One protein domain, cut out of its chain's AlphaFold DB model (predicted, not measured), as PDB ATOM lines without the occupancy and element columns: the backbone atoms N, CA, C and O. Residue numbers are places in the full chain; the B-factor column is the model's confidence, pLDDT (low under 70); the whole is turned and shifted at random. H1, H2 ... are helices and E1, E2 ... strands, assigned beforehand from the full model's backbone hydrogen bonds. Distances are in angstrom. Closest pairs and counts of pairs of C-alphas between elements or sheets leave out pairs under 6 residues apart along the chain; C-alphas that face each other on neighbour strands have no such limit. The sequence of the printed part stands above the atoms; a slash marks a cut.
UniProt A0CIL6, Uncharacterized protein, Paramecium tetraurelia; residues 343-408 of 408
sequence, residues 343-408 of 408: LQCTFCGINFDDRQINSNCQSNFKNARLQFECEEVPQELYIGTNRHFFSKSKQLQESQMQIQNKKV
ATOM      1  N   LEU A 343     213.134 193.033 181.725       90.38
ATOM      2  CA  LEU A 343     213.890 192.762 180.510       90.38
ATOM      3  C   LEU A 343     215.190 193.574 180.519       90.38
ATOM      4  O   LEU A 343     215.241 194.688 181.037       90.38
ATOM      5  N   GLN A 344     216.246 193.023 179.932       93.25
ATOM      6  CA  GLN A 344     217.553 193.659 179.801       93.25
ATOM      7  C   GLN A 344     217.986 193.586 178.337       93.25
ATOM      8  O   GLN A 344     217.731 192.598 177.648       93.25
ATOM      9  N   CYS A 345     218.620 194.640 177.828       94.25
ATOM     10  CA  CYS A 345     219.132 194.630 176.465       94.25
ATOM     11  C   CYS A 345     220.290 193.624 176.332       94.25
ATOM     12  O   CYS A 345     221.302 193.772 177.018       94.25
ATOM     13  N   THR A 346     220.192 192.668 175.403       94.94
ATOM     14  CA  THR A 346     221.216 191.628 175.145       94.94
ATOM     15  C   THR A 346     222.590 192.188 174.761       94.94
ATOM     16  O   THR A 346     223.625 191.559 174.994       94.94
ATOM     17  N   PHE A 347     222.612 193.378 174.158       94.44
ATOM     18  CA  PHE A 347     223.827 193.986 173.618       94.44
ATOM     19  C   PHE A 347     224.523 194.933 174.594       94.44
ATOM     20  O   PHE A 347     225.747 194.955 174.634       94.44
ATOM     21  N   CYS A 348     223.770 195.749 175.336       93.06
ATOM     22  CA  CYS A 348     224.333 196.813 176.179       93.06
ATOM     23  C   CYS A 348     224.020 196.666 177.671       93.06
ATOM     24  O   CYS A 348     224.491 197.476 178.462       93.06
ATOM     25  N   GLY A 349     223.199 195.688 178.065       91.56
ATOM     26  CA  GLY A 349     222.918 195.399 179.471       91.56
ATOM     27  C   GLY A 349     222.030 196.419 180.180       91.56
ATOM     28  O   GLY A 349     221.847 196.324 181.390       91.56
ATOM     29  N   ILE A 350     221.472 197.398 179.469       92.56
ATOM     30  CA  ILE A 350     220.574 198.376 180.087       92.56
ATOM     31  C   ILE A 350     219.199 197.726 180.303       92.56
ATOM     32  O   ILE A 350     218.724 196.980 179.442       92.56
ATOM     33  N   ASN A 351     218.585 197.984 181.458       91.56
ATOM     34  CA  ASN A 351     217.243 197.503 181.784       91.56
ATOM     35  C   ASN A 351     216.191 198.195 180.919       91.56
ATOM     36  O   ASN A 351     216.320 199.376 180.603       91.56
ATOM     37  N   PHE A 352     215.146 197.453 180.576       90.19
ATOM     38  CA  PHE A 352     213.999 197.971 179.853       90.19
ATOM     39  C   PHE A 352     213.346 199.116 180.625       90.19
ATOM     40  O   PHE A 352     212.982 198.974 181.792       90.19
ATOM     41  N   ASP A 353     213.227 200.245 179.943       89.25
ATOM     42  CA  ASP A 353     212.567 201.458 180.400       89.25
ATOM     43  C   ASP A 353     211.827 202.046 179.194       89.25
ATOM     44  O   ASP A 353     212.325 201.976 178.064       89.25
ATOM     45  N   ASP A 354     210.659 202.643 179.416       88.44
ATOM     46  CA  ASP A 354     209.778 203.137 178.351       88.44
ATOM     47  C   ASP A 354     210.485 204.162 177.454       88.44
ATOM     48  O   ASP A 354     210.252 204.239 176.248       88.44
ATOM     49  N   ARG A 355     211.427 204.920 178.027       91.06
ATOM     50  CA  ARG A 355     212.239 205.917 177.312       91.06
ATOM     51  C   ARG A 355     213.257 205.308 176.351       91.06
ATOM     52  O   ARG A 355     213.757 206.004 175.470       91.06
ATOM     53  N   GLN A 356     213.596 204.039 176.545       87.69
ATOM     54  CA  GLN A 356     214.599 203.324 175.757       87.69
ATOM     55  C   GLN A 356     213.975 202.484 174.643       87.69
ATOM     56  O   GLN A 356     214.677 201.923 173.793       87.69
ATOM     57  N   ILE A 357     212.644 202.410 174.611       84.56
ATOM     58  CA  ILE A 357     211.922 201.805 173.506       84.56
ATOM     59  C   ILE A 357     212.249 202.619 172.253       84.56
ATOM     60  O   ILE A 357     211.984 203.815 172.168       84.56
ATOM     61  N   ASN A 358     212.866 201.960 171.275       85.62
ATOM     62  CA  ASN A 358     213.383 202.578 170.056       85.62
ATOM     63  C   ASN A 358     214.527 203.591 170.258       85.62
ATOM     64  O   ASN A 358     214.853 204.295 169.305       85.62
ATOM     65  N   SER A 359     215.201 203.675 171.408       92.62
ATOM     66  CA  SER A 359     216.451 204.447 171.471       92.62
ATOM     67  C   SER A 359     217.573 203.746 170.697       92.62
ATOM     68  O   SER A 359     217.495 202.553 170.383       92.62
ATOM     69  N   ASN A 360     218.620 204.499 170.350       94.06
ATOM     70  CA  ASN A 360     219.767 203.931 169.653       94.06
ATOM     71  C   ASN A 360     220.662 203.160 170.636       94.06
ATOM     72  O   ASN A 360     221.267 203.754 171.529       94.06
ATOM     73  N   CYS A 361     220.788 201.850 170.442       94.69
ATOM     74  CA  CYS A 361     221.716 201.003 171.172       94.69
ATOM     75  C   CYS A 361     223.111 201.108 170.551       94.69
ATOM     76  O   CYS A 361     223.364 200.568 169.475       94.69
ATOM     77  N   GLN A 362     224.031 201.765 171.258       94.56
ATOM     78  CA  GLN A 362     225.416 201.941 170.804       94.56
ATOM     79  C   GLN A 362     226.171 200.611 170.657       94.56
ATOM     80  O   GLN A 362     227.077 200.502 169.836       94.56
ATOM     81  N   SER A 363     225.774 199.588 171.418       94.12
ATOM     82  CA  SER A 363     226.390 198.261 171.364       94.12
ATOM     83  C   SER A 363     225.842 197.369 170.245       94.12
ATOM     84  O   SER A 363     226.437 196.329 169.989       94.12
ATOM     85  N   ASN A 364     224.742 197.738 169.569       94.25
ATOM     86  CA  ASN A 364     224.126 196.937 168.499       94.25
ATOM     87  C   ASN A 364     224.494 197.446 167.088       94.25
ATOM     88  O   ASN A 364     223.626 197.827 166.299       94.25
ATOM     89  N   PHE A 365     225.790 197.463 166.772       92.00
ATOM     90  CA  PHE A 365     226.318 197.795 165.442       92.00
ATOM     91  C   PHE A 365     226.494 196.541 164.561       92.00
ATOM     92  O   PHE A 365     226.363 195.408 165.025       92.00
ATOM     93  N   LYS A 366     226.765 196.712 163.257       85.75
ATOM     94  CA  LYS A 366     227.005 195.580 162.337       85.75
ATOM     95  C   LYS A 366     228.199 194.752 162.840       85.75
ATOM     96  O   LYS A 366     229.294 195.292 162.943       85.75
ATOM     97  N   ASN A 367     227.982 193.462 163.120       86.69
ATOM     98  CA  ASN A 367     228.914 192.530 163.790       86.69
ATOM     99  C   ASN A 367     229.019 192.666 165.325       86.69
ATOM    100  O   ASN A 367     230.015 192.238 165.912       86.69
ATOM    101  N   ALA A 368     228.016 193.240 165.993       87.50
ATOM    102  CA  ALA A 368     227.956 193.257 167.452       87.50
ATOM    103  C   ALA A 368     227.966 191.837 168.045       87.50
ATOM    104  O   ALA A 368     227.224 190.955 167.608       87.50
ATOM    105  N   ARG A 369     228.781 191.630 169.084       89.50
ATOM    106  CA  ARG A 369     228.766 190.411 169.903       89.50
ATOM    107  C   ARG A 369     227.763 190.585 171.042       89.50
ATOM    108  O   ARG A 369     227.737 191.635 171.680       89.50
ATOM    109  N   LEU A 370     226.973 189.550 171.317       90.44
ATOM    110  CA  LEU A 370     226.089 189.510 172.484       90.44
ATOM    111  C   LEU A 370     226.944 189.590 173.755       90.44
ATOM    112  O   LEU A 370     227.832 188.758 173.950       90.44
ATOM    113  N   GLN A 371     226.718 190.622 174.571       89.38
ATOM    114  CA  GLN A 371     227.475 190.848 175.809       89.38
ATOM    115  C   GLN A 371     226.826 190.159 177.011       89.38
ATOM    116  O   GLN A 371     227.532 189.771 177.937       89.38
ATOM    117  N   PHE A 372     225.502 189.997 176.987       89.50
ATOM    118  CA  PHE A 372     224.730 189.440 178.092       89.50
ATOM    119  C   PHE A 372     224.006 188.170 177.654       89.50
ATOM    120  O   PHE A 372     223.439 188.101 176.562       89.50
ATOM    121  N   GLU A 373     224.021 187.159 178.522       89.50
ATOM    122  CA  GLU A 373     223.287 185.917 178.308       89.50
ATOM    123  C   GLU A 373     221.810 186.120 178.642       89.50
ATOM    124  O   GLU A 373     221.406 186.214 179.806       89.50
ATOM    125  N   CYS A 374     220.990 186.179 177.600       91.00
ATOM    126  CA  CYS A 374     219.544 186.254 177.727       91.00
ATOM    127  C   CYS A 374     218.877 184.937 177.316       91.00
ATOM    128  O   CYS A 374     219.493 184.075 176.688       91.00
ATOM    129  N   GLU A 375     217.618 184.764 177.713       91.81
ATOM    130  CA  GLU A 375     216.808 183.600 177.336       91.81
ATOM    131  C   GLU A 375     216.605 183.504 175.819       91.81
ATOM    132  O   GLU A 375     216.767 182.422 175.255       91.81
ATOM    133  N   GLU A 376     216.309 184.627 175.161       92.25
ATOM    134  CA  GLU A 376     216.088 184.686 173.720       92.25
ATOM    135  C   GLU A 376     217.303 185.275 173.001       92.25
ATOM    136  O   GLU A 376     217.810 186.350 173.342       92.25
ATOM    137  N   VAL A 377     217.766 184.563 171.972       92.00
ATOM    138  CA  VAL A 377     218.822 185.042 171.078       92.00
ATOM    139  C   VAL A 377     218.167 185.893 169.984       92.00
ATOM    140  O   VAL A 377     217.247 185.406 169.322       92.00
ATOM    141  N   PRO A 378     218.608 187.148 169.763       93.06
ATOM    142  CA  PRO A 378     218.046 187.982 168.709       93.06
ATOM    143  C   PRO A 378     218.265 187.333 167.340       93.06
ATOM    144  O   PRO A 378     219.365 186.878 167.030       93.06
ATOM    145  N   GLN A 379     217.225 187.317 166.504       94.19
ATOM    146  CA  GLN A 379     217.346 186.861 165.116       94.19
ATOM    147  C   GLN A 379     218.314 187.771 164.343       94.19
ATOM    148  O   GLN A 379     218.412 188.965 164.638       94.19
ATOM    149  N   GLU A 380     218.982 187.240 163.314       90.44
ATOM    150  CA  GLU A 380     220.017 187.958 162.546       90.44
ATOM    151  C   GLU A 380     219.549 189.321 162.005       90.44
ATOM    152  O   GLU A 380     220.324 190.271 161.961       90.44
ATOM    153  N   LEU A 381     218.257 189.448 161.681       91.06
ATOM    154  CA  LEU A 381     217.628 190.683 161.194       91.06
ATOM    155  C   LEU A 381     217.676 191.849 162.198       91.06
ATOM    156  O   LEU A 381     217.600 193.007 161.794       91.06
ATOM    157  N   TYR A 382     217.788 191.560 163.495       89.56
ATOM    158  CA  TYR A 382     217.841 192.574 164.552       89.56
ATOM    159  C   TYR A 382     219.274 193.019 164.880       89.56
ATOM    160  O   TYR A 382     219.459 194.048 165.545       89.56
ATOM    161  N   ILE A 383     220.287 192.294 164.393       92.06
ATOM    162  CA  ILE A 383     221.705 192.584 164.633       92.06
ATOM    163  C   ILE A 383     222.165 193.707 163.695       92.06
ATOM    164  O   ILE A 383     221.989 193.655 162.481       92.06
ATOM    165  N   GLY A 384     222.776 194.749 164.259       89.50
ATOM    166  CA  GLY A 384     223.269 195.908 163.513       89.50
ATOM    167  C   GLY A 384     222.205 196.939 163.138       89.50
ATOM    168  O   GLY A 384     222.480 197.835 162.338       89.50
ATOM    169  N   THR A 385     221.007 196.843 163.722       93.19
ATOM    170  CA  THR A 385     219.921 197.823 163.547       93.19
ATOM    171  C   THR A 385     220.102 199.084 164.398       93.19
ATOM    172  O   THR A 385     219.312 200.019 164.271       93.19
ATOM    173  N   ASN A 386     221.114 199.121 165.276       93.12
ATOM    174  CA  ASN A 386     221.292 200.127 166.324       93.12
ATOM    175  C   ASN A 386     220.073 200.271 167.249       93.12
ATOM    176  O   ASN A 386     219.935 201.297 167.899       93.12
ATOM    177  N   ARG A 387     219.169 199.290 167.335       93.81
ATOM    178  CA  ARG A 387     218.045 199.300 168.291       93.81
ATOM    179  C   ARG A 387     218.337 198.361 169.457       93.81
ATOM    180  O   ARG A 387     219.087 197.398 169.308       93.81
ATOM    181  N   HIS A 388     217.767 198.639 170.626       94.81
ATOM    182  CA  HIS A 388     217.844 197.713 171.757       94.81
ATOM    183  C   HIS A 388     217.016 196.453 171.474       94.81
ATOM    184  O   HIS A 388     215.932 196.543 170.899       94.81
ATOM    185  N   PHE A 389     217.512 195.294 171.906       94.25
ATOM    186  CA  PHE A 389     216.757 194.042 171.920       94.25
ATOM    187  C   PHE A 389     216.639 193.579 173.368       94.25
ATOM    188  O   PHE A 389     217.625 193.153 173.970       94.25
ATOM    189  N   PHE A 390     215.453 193.743 173.942       94.25
ATOM    190  CA  PHE A 390     215.196 193.464 175.347       94.25
ATOM    191  C   PHE A 390     214.708 192.029 175.514       94.25
ATOM    192  O   PHE A 390     213.667 191.663 174.981       94.25
ATOM    193  N   SER A 391     215.455 191.237 176.277       93.25
ATOM    194  CA  SER A 391     215.097 189.865 176.634       93.25
ATOM    195  C   SER A 391     215.326 189.647 178.128       93.25
ATOM    196  O   SER A 391     216.042 190.401 178.788       93.25
ATOM    197  N   LYS A 392     214.725 188.598 178.689       92.06
ATOM    198  CA  LYS A 392     214.991 188.172 180.067       92.06
ATOM    199  C   LYS A 392     216.458 187.768 180.217       92.06
ATOM    200  O   LYS A 392     216.974 187.004 179.402       92.06
ATOM    201  N   SER A 393     217.125 188.309 181.232       90.75
ATOM    202  CA  SER A 393     218.540 188.058 181.532       90.75
ATOM    203  C   SER A 393     218.698 186.859 182.462       90.75
ATOM    204  O   SER A 393     218.122 186.856 183.552       90.75
ATOM    205  N   LYS A 394     219.504 185.865 182.065       87.94
ATOM    206  CA  LYS A 394     219.758 184.664 182.884       87.94
ATOM    207  C   LYS A 394     220.545 185.008 184.149       87.94
ATOM    208  O   LYS A 394     220.192 184.578 185.241       87.94
ATOM    209  N   GLN A 395     221.537 185.888 184.024       85.00
ATOM    210  CA  GLN A 395     222.351 186.357 185.154       85.00
ATOM    211  C   GLN A 395     221.520 187.133 186.193       85.00
ATOM    212  O   GLN A 395     221.732 187.016 187.404       85.00
ATOM    213  N   LEU A 396     220.541 187.924 185.736       81.81
ATOM    214  CA  LEU A 396     219.642 188.652 186.636       81.81
ATOM    215  C   LEU A 396     218.713 187.693 187.402       81.81
ATOM    216  O   LEU A 396     218.452 187.910 188.581       81.81
ATOM    217  N   GLN A 397     218.244 186.621 186.759       82.50
ATOM    218  CA  GLN A 397     217.442 185.586 187.420       82.50
ATOM    219  C   GLN A 397     218.258 184.800 188.451       82.50
ATOM    220  O   GLN A 397     217.799 184.602 189.574       82.50
ATOM    221  N   GLU A 398     219.487 184.407 188.117       85.56
ATOM    222  CA  GLU A 398     220.368 183.672 189.032       85.56
ATOM    223  C   GLU A 398     220.728 184.494 190.274       85.56
ATOM    224  O   GLU A 398     220.642 183.996 191.399       85.56
ATOM    225  N   SER A 399     221.068 185.775 190.099       82.38
ATOM    226  CA  SER A 399     221.345 186.675 191.226       82.38
ATOM    227  C   SER A 399     220.108 186.910 192.104       82.38
ATOM    228  O   SER A 399     220.228 186.959 193.329       82.38
ATOM    229  N   GLN A 400     218.908 186.976 191.518       80.62
ATOM    230  CA  GLN A 400     217.656 187.060 192.276       80.62
ATOM    231  C   GLN A 400     217.362 185.775 193.060       80.62
ATOM    232  O   GLN A 400     217.014 185.867 194.238       80.62
ATOM    233  N   MET A 401     217.572 184.594 192.467       80.19
ATOM    234  CA  MET A 401     217.429 183.321 193.184       80.19
ATOM    235  C   MET A 401     218.435 183.199 194.337       80.19
ATOM    236  O   MET A 401     218.090 182.717 195.412       80.19
ATOM    237  N   GLN A 402     219.664 183.696 194.173       84.50
ATOM    238  CA  GLN A 402     220.649 183.728 195.261       84.50
ATOM    239  C   GLN A 402     220.245 184.671 196.404       84.50
ATOM    240  O   GLN A 402     220.510 184.361 197.565       84.50
ATOM    241  N   ILE A 403     219.608 185.808 196.104       81.62
ATOM    242  CA  ILE A 403     219.081 186.719 197.132       81.62
ATOM    243  C   ILE A 403     217.895 186.077 197.862       81.62
ATOM    244  O   ILE A 403     217.817 186.188 199.084       81.62
ATOM    245  N   GLN A 404     217.005 185.378 197.150       75.31
ATOM    246  CA  GLN A 404     215.895 184.638 197.765       75.31
ATOM    247  C   GLN A 404     216.400 183.514 198.678       75.31
ATOM    248  O   GLN A 404     215.968 183.425 199.822       75.31
ATOM    249  N   ASN A 405     217.400 182.745 198.243       76.94
ATOM    250  CA  ASN A 405     218.000 181.674 199.047       76.94
ATOM    251  C   ASN A 405     218.765 182.167 200.287       76.94
ATOM    252  O   ASN A 405     219.058 181.366 201.163       76.94
ATOM    253  N   LYS A 406     219.112 183.460 200.365       78.25
ATOM    254  CA  LYS A 406     219.721 184.081 201.557       78.25
ATOM    255  C   LYS A 406     218.700 184.660 202.541       78.25
ATOM    256  O   LYS A 406     219.096 185.072 203.628       78.25
ATOM    257  N   LYS A 407     217.432 184.790 202.134       65.69
ATOM    258  CA  LYS A 407     216.340 185.284 202.989       65.69
ATOM    259  C   LYS A 407     215.624 184.160 203.750       65.69
ATOM    260  O   LYS A 407     214.914 184.469 204.705       65.69
ATOM    261  N   VAL A 408     215.797 182.913 203.312       53.00
ATOM    262  CA  VAL A 408     215.453 181.687 204.054       53.00
ATOM    263  C   VAL A 408     216.562 181.402 205.055       53.00
ATOM    264  O   VAL A 408     216.226 181.032 206.199       53.00
TER     265      VAL A 408
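What this domain is: This is residues 343 to 408 of the 408 residues of an uncharacterized protein of Paramecium tetraurelia (UniProt A0CIL6). With little regular structure, the domain is a compact head, mostly loops with a small two-strand pairing, E1 and E2, and a tail, residues 398 to 408, that sticks out from it and is mostly helix H1. The 66 printed residues have E1, E2 and H1 in that order, with an antiparallel sheet E1 - E2; the class is mixed, with 18 residues in named elements. The whole is only just loose, close to compact, with a radius of gyration of the C-alphas of 13.3 A, and spans 45 by 23 by 15 A.

Where its parts are: Find E1, residues 343 to 345, at C-alpha 343 (213.890, 192.762, 180.510), and E2 at residues 390 to 392. H1, residues 394 to 405, runs 16.5 A to C-alpha 405 (218.000, 181.674, 199.047).

How they stand to each other: Look at the hairpin E1 and E2: N 344 and O 391 are 2.9 A apart, within hydrogen-bond range. E1 and H1 are apart. In H1, every O i to N i+4 pair is within hydrogen-bond range.

The domain as a whole: The C-alphas of Lys 366 and Val 408, the two farthest apart, are 45.5 A apart. The printed part has no cut; the link E1 to E2 is long, 44 residues. Look for pLDDT under 70 at residues 407 to 408.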